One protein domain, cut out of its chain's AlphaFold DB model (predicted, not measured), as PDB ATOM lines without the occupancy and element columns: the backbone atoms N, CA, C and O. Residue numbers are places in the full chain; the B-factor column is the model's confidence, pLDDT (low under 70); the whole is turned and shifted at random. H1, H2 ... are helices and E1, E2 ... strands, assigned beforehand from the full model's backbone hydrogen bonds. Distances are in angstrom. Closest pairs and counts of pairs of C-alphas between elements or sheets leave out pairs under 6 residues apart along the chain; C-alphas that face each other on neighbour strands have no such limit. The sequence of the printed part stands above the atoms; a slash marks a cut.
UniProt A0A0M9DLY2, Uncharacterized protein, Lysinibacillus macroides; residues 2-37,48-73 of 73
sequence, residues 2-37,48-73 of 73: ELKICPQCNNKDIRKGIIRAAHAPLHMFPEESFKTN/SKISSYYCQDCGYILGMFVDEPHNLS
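This is residues 2 to 37 and 48 to 73 of the 73 residues of an uncharacterized protein of Lysinibacillus macroides (UniProt A0A0M9DLY2). This is a single strongly twisted antiparallel sheet made of two hairpins side by side, E1 with E2 and E3 with E4, with the free tip of the first hairpin, residues 21 to 26, sticking out. The unnamed stretch of residues 2 to 13 folds back beside the turn of the second hairpin at one end of the length, the closing tail of residues 67 to 73 lies at the other, and the one short helix, H1, follows E2 off the sheet's edge. The 62 printed residues hold, in chain order, E1, E2, H1, E3 and E4, and the sheet's order is E2, E1, E3, E4. The class is mostly strand, though under half of the residues are in named elements. The whole is only just compact, close to loose, with a radius of gyration of the C-alphas of 12.5 A, and is elongated, spanning 36 by 23 by 23 A.

Begin at Glu 2 and pass residues 2 to 13, where there is no named element. Find C-alpha 14 at (18.959, -19.256, 673.408); from there E1, residues 14 to 21, runs 21.9 A to C-alpha 21 at (30.042, -11.087, 690.431). Next come E2, residues 26 to 30, 13.5 A long, and H1, residues 33 to 36, 5.7 A long. Beyond the cut, E3, residues 50 to 55, runs 16.4 A, and E4, residues 61 to 66, runs 14.4 A to C-alpha 66 at (29.443, -25.042, 687.551).

Look first at the inner strands E1 and E3, antiparallel at 137 degrees, where C-alphas 18 and 51 face each other at 4.4 A and N 15 and O 54 are 2.8 A apart, within hydrogen-bond range. In the hairpin of E1 and E2, antiparallel at 139 degrees, C-alphas 30 and 17 face each other at 4.3 A, and N 18 and O 29 are within hydrogen-bond range at 2.8 A. In the hairpin of E3 and E4, antiparallel at 167 degrees, C-alphas 52 and 64 face each other at 4.3 A, and N 62 and O 53 are within hydrogen-bond range at 2.8 A. The edge strands E2 and E4 are apart. From edge to edge the strands' lines turn by 86 degrees. H1 is only just not on the sheet, with 4 pairs of C-alphas within 10 A, and is too short for any O i to N i+4 pair; its one O i to N i+3 pair is not within range.

The C-alphas farthest apart, those of Asn 10 and Ser 73, are 36.8 A from each other. Residues 38 to 47 are not printed, and C-alphas 37 and 48 across this cut are 17.1 A apart. The links E1 to E2, E2 to H1 and E3 to E4 are tight. The mean pLDDT of the printed part is 85.5; look for values under 70 at residues 2 to 3, 22 to 23 and 34 to 37.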
ATOM      1  N   GLU A   2      18.393 -29.893 676.222       57.88
ATOM      2  CA  GLU A   2      17.944 -29.382 674.913       57.88
ATOM      3  C   GLU A   2      16.746 -28.430 675.057       57.88
ATOM      4  O   GLU A   2      15.684 -28.650 674.476       57.88
ATOM      5  N   LEU A   3      16.870 -27.365 675.849       67.31
ATOM      6  CA  LEU A   3      15.824 -26.343 675.842       67.31
ATOM      7  C   LEU A   3      16.035 -25.436 674.624       67.31
ATOM      8  O   LEU A   3      16.766 -24.454 674.681       67.31
ATOM      9  N   LYS A   4      15.409 -25.808 673.502       82.62
ATOM     10  CA  LYS A   4      15.434 -25.043 672.239       82.62
ATOM     11  C   LYS A   4      14.452 -23.862 672.231       82.62
ATOM     12  O   LYS A   4      14.418 -23.107 671.265       82.62
ATOM     13  N   ILE A   5      13.613 -23.747 673.262       92.81
ATOM     14  CA  ILE A   5      12.545 -22.750 673.369       92.81
ATOM     15  C   ILE A   5      12.540 -22.195 674.796       92.81
ATOM     16  O   ILE A   5      12.577 -22.953 675.766       92.81
ATOM     17  N   CYS A   6      12.494 -20.870 674.918       94.88
ATOM     18  CA  CYS A   6      12.351 -20.176 676.187       94.88
ATOM     19  C   CYS A   6      10.950 -20.428 676.771       94.88
ATOM     20  O   CYS A   6       9.967 -20.098 676.110       94.88
ATOM     21  N   PRO A   7      10.821 -20.929 678.011       93.88
ATOM     22  CA  PRO A   7       9.512 -21.190 678.613       93.88
ATOM     23  C   PRO A   7       8.757 -19.911 679.009       93.88
ATOM     24  O   PRO A   7       7.560 -19.972 679.260       93.88
ATOM     25  N   GLN A   8       9.439 -18.760 679.077       96.06
ATOM     26  CA  GLN A   8       8.820 -17.490 679.461       96.06
ATOM     27  C   GLN A   8       8.211 -16.741 678.268       96.06
ATOM     28  O   GLN A   8       7.116 -16.202 678.391       96.06
ATOM     29  N   CYS A   9       8.901 -16.688 677.123       96.75
ATOM     30  CA  CYS A   9       8.447 -15.916 675.957       96.75
ATOM     31  C   CYS A   9       8.320 -16.728 674.658       96.75
ATOM     32  O   CYS A   9       8.045 -16.157 673.608       96.75
ATOM     33  N   ASN A  10       8.524 -18.051 674.697       95.31
ATOM     34  CA  ASN A  10       8.505 -18.955 673.537       95.31
ATOM     35  C   ASN A  10       9.518 -18.625 672.420       95.31
ATOM     36  O   ASN A  10       9.459 -19.203 671.332       95.31
ATOM     37  N   ASN A  11      10.477 -17.735 672.680       95.31
ATOM     38  CA  ASN A  11      11.548 -17.413 671.743       95.31
ATOM     39  C   ASN A  11      12.557 -18.576 671.631       95.31
ATOM     40  O   ASN A  11      12.744 -19.348 672.572       95.31
ATOM     41  N   LYS A  12      13.207 -18.700 670.471       94.44
ATOM     42  CA  LYS A  12      14.186 -19.749 670.144       94.44
ATOM     43  C   LYS A  12      15.645 -19.281 670.225       94.44
ATOM     44  O   LYS A  12      16.535 -20.124 670.167       94.44
ATOM     45  N   ASP A  13      15.908 -17.975 670.346       94.88
ATOM     46  CA  ASP A  13      17.269 -17.435 670.502       94.88
ATOM     47  C   ASP A  13      17.756 -17.660 671.941       94.88
ATOM     48  O   ASP A  13      17.562 -16.835 672.843       94.88
ATOM     49  N   ILE A  14      18.329 -18.844 672.156       94.56
ATOM     50  CA  ILE A  14      18.959 -19.256 673.408       94.56
ATOM     51  C   ILE A  14      20.471 -19.164 673.240       94.56
ATOM     52  O   ILE A  14      21.052 -19.819 672.374       94.56
ATOM     53  N   ARG A  15      21.120 -18.383 674.106       93.94
ATOM     54  CA  ARG A  15      22.566 -18.145 674.075       93.94
ATOM     55  C   ARG A  15      23.252 -18.665 675.320       93.94
ATOM     56  O   ARG A  15      22.628 -18.860 676.363       93.94
ATOM     57  N   LYS A  16      24.563 -18.880 675.201       92.75
ATOM     58  CA  LYS A  16      25.434 -19.246 676.315       92.75
ATOM     59  C   LYS A  16      26.177 -18.017 676.834       92.75
ATOM     60  O   LYS A  16      26.696 -17.207 676.063       92.75
ATOM     61  N   GLY A  17      26.219 -17.876 678.151       90.81
ATOM     62  CA  GLY A  17      26.924 -16.802 678.838       90.81
ATOM     63  C   GLY A  17      27.586 -17.281 680.122       90.81
ATOM     64  O   GLY A  17      27.354 -18.398 680.574       90.81
ATOM     65  N   ILE A  18      28.416 -16.424 680.706       90.06
ATOM     66  CA  ILE A  18      29.114 -16.663 681.969       90.06
ATOM     67  C   ILE A  18      28.615 -15.638 682.982       90.06
ATOM     68  O   ILE A  18      28.664 -14.433 682.728       90.06
ATOM     69  N   ILE A  19      28.151 -16.120 684.131       88.31
ATOM     70  CA  ILE A  19      27.724 -15.289 685.254       88.31
ATOM     71  C   ILE A  19      28.950 -14.945 686.096       88.31
ATOM     72  O   ILE A  19      29.760 -15.809 686.438       88.31
ATOM     73  N   ARG A  20      29.095 -13.665 686.432       79.25
ATOM     74  CA  ARG A  20      30.184 -13.151 687.264       79.25
ATOM     75  C   ARG A  20      29.660 -12.133 688.260       79.25
ATOM     76  O   ARG A  20      28.854 -11.281 687.903       79.25
ATOM     77  N   ALA A  21      30.181 -12.179 689.479       77.44
ATOM     78  CA  ALA A  21      30.042 -11.087 690.431       77.44
ATOM     79  C   ALA A  21      31.158 -10.063 690.198       77.44
ATOM     80  O   ALA A  21      32.330 -10.434 690.120       77.44
ATOM     81  N   ALA A  22      30.809  -8.781 690.109       67.06
ATOM     82  CA  ALA A  22      31.778  -7.688 690.118       67.06
ATOM     83  C   ALA A  22      31.423  -6.718 691.247       67.06
ATOM     84  O   ALA A  22      30.501  -5.941 691.070       67.06
ATOM     85  N   HIS A  23      32.123  -6.785 692.389       64.62
ATOM     86  CA  HIS A  23      31.991  -5.966 693.619       64.62
ATOM     87  C   HIS A  23      30.578  -5.707 694.215       64.62
ATOM     88  O   HIS A  23      30.508  -5.360 695.388       64.62
ATOM     89  N   ALA A  24      29.470  -5.917 693.500       70.06
ATOM     90  CA  ALA A  24      28.096  -5.953 694.000       70.06
ATOM     91  C   ALA A  24      27.120  -6.608 692.986       70.06
ATOM     92  O   ALA A  24      26.492  -7.601 693.346       70.06
ATOM     93  N   PRO A  25      26.980  -6.149 691.723       78.75
ATOM     94  CA  PRO A  25      26.067  -6.781 690.766       78.75
ATOM     95  C   PRO A  25      26.597  -8.090 690.161       78.75
ATOM     96  O   PRO A  25      27.779  -8.230 689.817       78.75
ATOM     97  N   LEU A  26      25.675  -9.040 689.977       82.81
ATOM     98  CA  LEU A  26      25.866 -10.180 689.088       82.81
ATOM     99  C   LEU A  26      25.622  -9.729 687.649       82.81
ATOM    100  O   LEU A  26      24.546  -9.238 687.313       82.81
ATOM    101  N   HIS A  27      26.616  -9.933 686.799       85.88
ATOM    102  CA  HIS A  27      26.530  -9.675 685.372       85.88
ATOM    103  C   HIS A  27      26.677 -10.975 684.598       85.88
ATOM    104  O   HIS A  27      27.493 -11.835 684.937       85.88
ATOM    105  N   MET A  28      25.902 -11.091 683.526       87.62
ATOM    106  CA  MET A  28      26.071 -12.141 682.539       87.62
ATOM    107  C   MET A  28      26.829 -11.580 681.341       87.62
ATOM    108  O   MET A  28      26.465 -10.543 680.794       87.62
ATOM    109  N   PHE A  29      27.880 -12.282 680.934       86.44
ATOM    110  CA  PHE A  29      28.688 -11.939 679.772       86.44
ATOM    111  C   PHE A  29      28.496 -13.000 678.687       86.44
ATOM    112  O   PHE A  29      28.486 -14.186 679.023       86.44
ATOM    113  N   PRO A  30      28.379 -12.635 677.398       85.75
ATOM    114  CA  PRO A  30      28.401 -13.612 676.311       85.75
ATOM    115  C   PRO A  30      29.668 -14.471 676.381       85.75
ATOM    116  O   PRO A  30      30.750 -13.937 676.635       85.75
ATOM    117  N   GLU A  31      29.566 -15.777 676.128       84.31
ATOM    118  CA  GLU A  31      30.716 -16.693 676.230       84.31
ATOM    119  C   GLU A  31      31.909 -16.244 675.363       84.31
ATOM    120  O   GLU A  31      33.062 -16.310 675.784       84.31
ATOM    121  N   GLU A  32      31.638 -15.703 674.178       82.00
ATOM    122  CA  GLU A  32      32.653 -15.236 673.228       82.00
ATOM    123  C   GLU A  32      33.473 -14.050 673.758       82.00
ATOM    124  O   GLU A  32      34.683 -13.978 673.530       82.00
ATOM    125  N   SER A  33      32.843 -13.164 674.541       76.25
ATOM    126  CA  SER A  33      33.500 -11.996 675.151       76.25
ATOM    127  C   SER A  33      34.566 -12.378 676.186       76.25
ATOM    128  O   SER A  33      35.410 -11.563 676.561       76.25
ATOM    129  N   PHE A  34      34.568 -13.640 676.620       68.25
ATOM    130  CA  PHE A  34      35.545 -14.171 677.558       68.25
ATOM    131  C   PHE A  34      36.929 -14.365 676.933       68.25
ATOM    132  O   PHE A  34      37.933 -14.261 677.634       68.25
ATOM    133  N   LYS A  35      37.006 -14.658 675.625       62.47
ATOM    134  CA  LYS A  35      38.288 -14.916 674.943       62.47
ATOM    135  C   LYS A  35      39.111 -13.643 674.750       62.47
ATOM    136  O   LYS A  35      40.330 -13.719 674.673       62.47
ATOM    137  N   THR A  36      38.445 -12.493 674.674       54.84
ATOM    138  CA  THR A  36      39.062 -11.193 674.393       54.84
ATOM    139  C   THR A  36      39.341 -10.374 675.651       54.84
ATOM    140  O   THR A  36      40.257  -9.562 675.639       54.84
ATOM    141  N   ASN A  37      38.617 -10.619 676.752       52.00
ATOM    142  CA  ASN A  37      38.706  -9.816 677.974       52.00
ATOM    143  C   ASN A  37      38.858 -10.674 679.246       52.00
ATOM    144  O   ASN A  37      37.947 -10.746 680.078       52.00
ATOM    145  N   SER A  48      36.009 -22.384 689.633       83.69
ATOM    146  CA  SER A  48      35.085 -22.747 688.566       83.69
ATOM    147  C   SER A  48      34.272 -21.545 688.107       83.69
ATOM    148  O   SER A  48      33.801 -20.735 688.911       83.69
ATOM    149  N   LYS A  49      34.033 -21.465 686.800       86.62
ATOM    150  CA  LYS A  49      33.057 -20.524 686.244       86.62
ATOM    151  C   LYS A  49      31.640 -21.029 686.491       86.62
ATOM    152  O   LYS A  49      31.423 -22.227 686.681       86.62
ATOM    153  N   ILE A  50      30.691 -20.096 686.442       89.38
ATOM    154  CA  ILE A  50      29.270 -20.405 686.321       89.38
ATOM    155  C   ILE A  50      28.845 -20.057 684.895       89.38
ATOM    156  O   ILE A  50      28.691 -18.879 684.560       89.38
ATOM    157  N   SER A  51      28.681 -21.069 684.048       91.94
ATOM    158  CA  SER A  51      28.079 -20.914 682.724       91.94
ATOM    159  C   SER A  51      26.556 -20.974 682.819       91.94
ATOM    160  O   SER A  51      25.996 -21.585 683.726       91.94
ATOM    161  N   SER A  52      25.859 -20.350 681.878       93.25
ATOM    162  CA  SER A  52      24.400 -20.289 681.854       93.25
ATOM    163  C   SER A  52      23.866 -20.297 680.429       93.25
ATOM    164  O   SER A  52      24.459 -19.683 679.541       93.25
ATOM    165  N   TYR A  53      22.708 -20.926 680.228       94.38
ATOM    166  CA  TYR A  53      21.885 -20.710 679.037       94.38
ATOM    167  C   TYR A  53      20.801 -19.687 679.352       94.38
ATOM    168  O   TYR A  53      20.134 -19.795 680.382       94.38
ATOM    169  N   TYR A  54      20.626 -18.701 678.479       94.25
ATOM    170  CA  TYR A  54      19.637 -17.646 678.659       94.25
ATOM    171  C   TYR A  54      18.943 -17.299 677.345       94.25
ATOM    172  O   TYR A  54      19.497 -17.485 676.261       94.25
ATOM    173  N   CYS A  55      17.716 -16.804 677.442       96.00
ATOM    174  CA  CYS A  55      16.994 -16.267 676.302       96.00
ATOM    175  C   CYS A  55      17.514 -14.864 675.982       96.00
ATOM    176  O   CYS A  55      17.471 -13.986 676.842       96.00
ATOM    177  N   GLN A  56      17.961 -14.640 674.748       94.56
ATOM    178  CA  GLN A  56      18.472 -13.337 674.318       94.56
ATOM    179  C   GLN A  56      17.400 -12.236 674.346       94.56
ATOM    180  O   GLN A  56      17.726 -11.061 674.493       94.56
ATOM    181  N   ASP A  57      16.137 -12.619 674.184       95.69
ATOM    182  CA  ASP A  57      15.009 -11.703 674.044       95.69
ATOM    183  C   ASP A  57      14.479 -11.217 675.398       95.69
ATOM    184  O   ASP A  57      14.433 -10.019 675.660       95.69
ATOM    185  N   CYS A  58      14.139 -12.143 676.303       95.62
ATOM    186  CA  CYS A  58      13.559 -11.792 677.605       95.62
ATOM    187  C   CYS A  58      14.520 -11.932 678.796       95.62
ATOM    188  O   CYS A  58      14.146 -11.614 679.922       95.62
ATOM    189  N   GLY A  59      15.735 -12.444 678.587       93.75
ATOM    190  CA  GLY A  59      16.722 -12.643 679.652       93.75
ATOM    191  C   GLY A  59      16.445 -13.825 680.586       93.75
ATOM    192  O   GLY A  59      17.214 -14.034 681.523       93.75
ATOM    193  N   TYR A  60      15.391 -14.618 680.350       95.25
ATOM    194  CA  TYR A  60      15.098 -15.802 681.165       95.25
ATOM    195  C   TYR A  60      16.295 -16.750 681.196       95.25
ATOM    196  O   TYR A  60      16.857 -17.060 680.145       95.25
ATOM    197  N   ILE A  61      16.651 -17.246 682.380       94.44
ATOM    198  CA  ILE A  61      17.754 -18.186 682.570       94.44
ATOM    199  C   ILE A  61      17.204 -19.609 682.581       94.44
ATOM    200  O   ILE A  61      16.397 -19.977 683.427       94.44
ATOM    201  N   LEU A  62      17.659 -20.413 681.624       93.69
ATOM    202  CA  LEU A  62      17.187 -21.778 681.405       93.69
ATOM    203  C   LEU A  62      17.924 -22.782 682.294       93.69
ATOM    204  O   LEU A  62      17.383 -23.831 682.633       93.69
ATOM    205  N   GLY A  63      19.159 -22.462 682.667       92.62
ATOM    206  CA  GLY A  63      19.971 -23.271 683.561       92.62
ATOM    207  C   GLY A  63      21.332 -22.638 683.797       92.62
ATOM    208  O   GLY A  63      21.846 -21.938 682.923       92.62
ATOM    209  N   MET A  64      21.898 -22.910 684.971       91.94
ATOM    210  CA  MET A  64      23.235 -22.491 685.390       91.94
ATOM    211  C   MET A  64      24.059 -23.730 685.744       91.94
ATOM    212  O   MET A  64      23.534 -24.682 686.322       91.94
ATOM    213  N   PHE A  65      25.344 -23.713 685.406       90.88
ATOM    214  CA  PHE A  65      26.245 -24.854 685.527       90.88
ATOM    215  C   PHE A  65      27.565 -24.394 686.118       90.88
ATOM    216  O   PHE A  65      28.122 -23.383 685.696       90.88
ATOM    217  N   VAL A  66      28.066 -25.155 687.081       90.75
ATOM    218  CA  VAL A  66      29.443 -25.042 687.551       90.75
ATOM    219  C   VAL A  66      30.301 -25.853 686.582       90.75
ATOM    220  O   VAL A  66      30.133 -27.068 686.507       90.75
ATOM    221  N   ASP A  67      31.160 -25.186 685.814       87.62
ATOM    222  CA  ASP A  67      31.912 -25.823 684.723       87.62
ATOM    223  C   ASP A  67      32.946 -26.843 685.240       87.62
ATOM    224  O   ASP A  67      33.069 -27.944 684.708       87.62
ATOM    225  N   GLU A  68      33.651 -26.510 686.323       88.94
ATOM    226  CA  GLU A  68      34.652 -27.347 686.977       88.94
ATOM    227  C   GLU A  68      34.290 -27.576 688.458       88.94
ATOM    228  O   GLU A  68      34.915 -27.008 689.353       88.94
ATOM    229  N   PRO A  69      33.311 -28.439 688.781       88.44
ATOM    230  CA  PRO A  69      32.793 -28.597 690.146       88.44
ATOM    231  C   PRO A  69      33.801 -29.156 691.165       88.44
ATOM    232  O   PRO A  69      33.488 -29.253 692.345       88.44
ATOM    233  N   HIS A  70      35.000 -29.555 690.741       86.38
ATOM    234  CA  HIS A  70      36.093 -29.971 691.632       86.38
ATOM    235  C   HIS A  70      37.022 -28.803 692.009       86.38
ATOM    236  O   HIS A  70      37.867 -28.936 692.887       86.38
ATOM    237  N   ASN A  71      36.831 -27.654 691.361       83.31
ATOM    238  CA  ASN A  71      37.564 -26.405 691.535       83.31
ATOM    239  C   ASN A  71      36.670 -25.375 692.250       83.31
ATOM    240  O   ASN A  71      36.432 -24.267 691.762       83.31
ATOM    241  N   LEU A  72      36.106 -25.779 693.388       78.31
ATOM    242  CA  LEU A  72      35.332 -24.906 694.269       78.31
ATOM    243  C   LEU A  72      36.284 -24.328 695.323       78.31
ATOM    244  O   LEU A  72      37.033 -25.084 695.939       78.31
ATOM    245  N   SER A  73      36.286 -23.003 695.493       70.94
ATOM    246  CA  SER A  73      37.047 -22.309 696.544       70.94
ATOM    247  C   SER A  73      36.207 -22.032 697.771       70.94
ATOM    248  O   SER A  73      35.077 -21.540 697.548       70.94
TER     249      SER A  73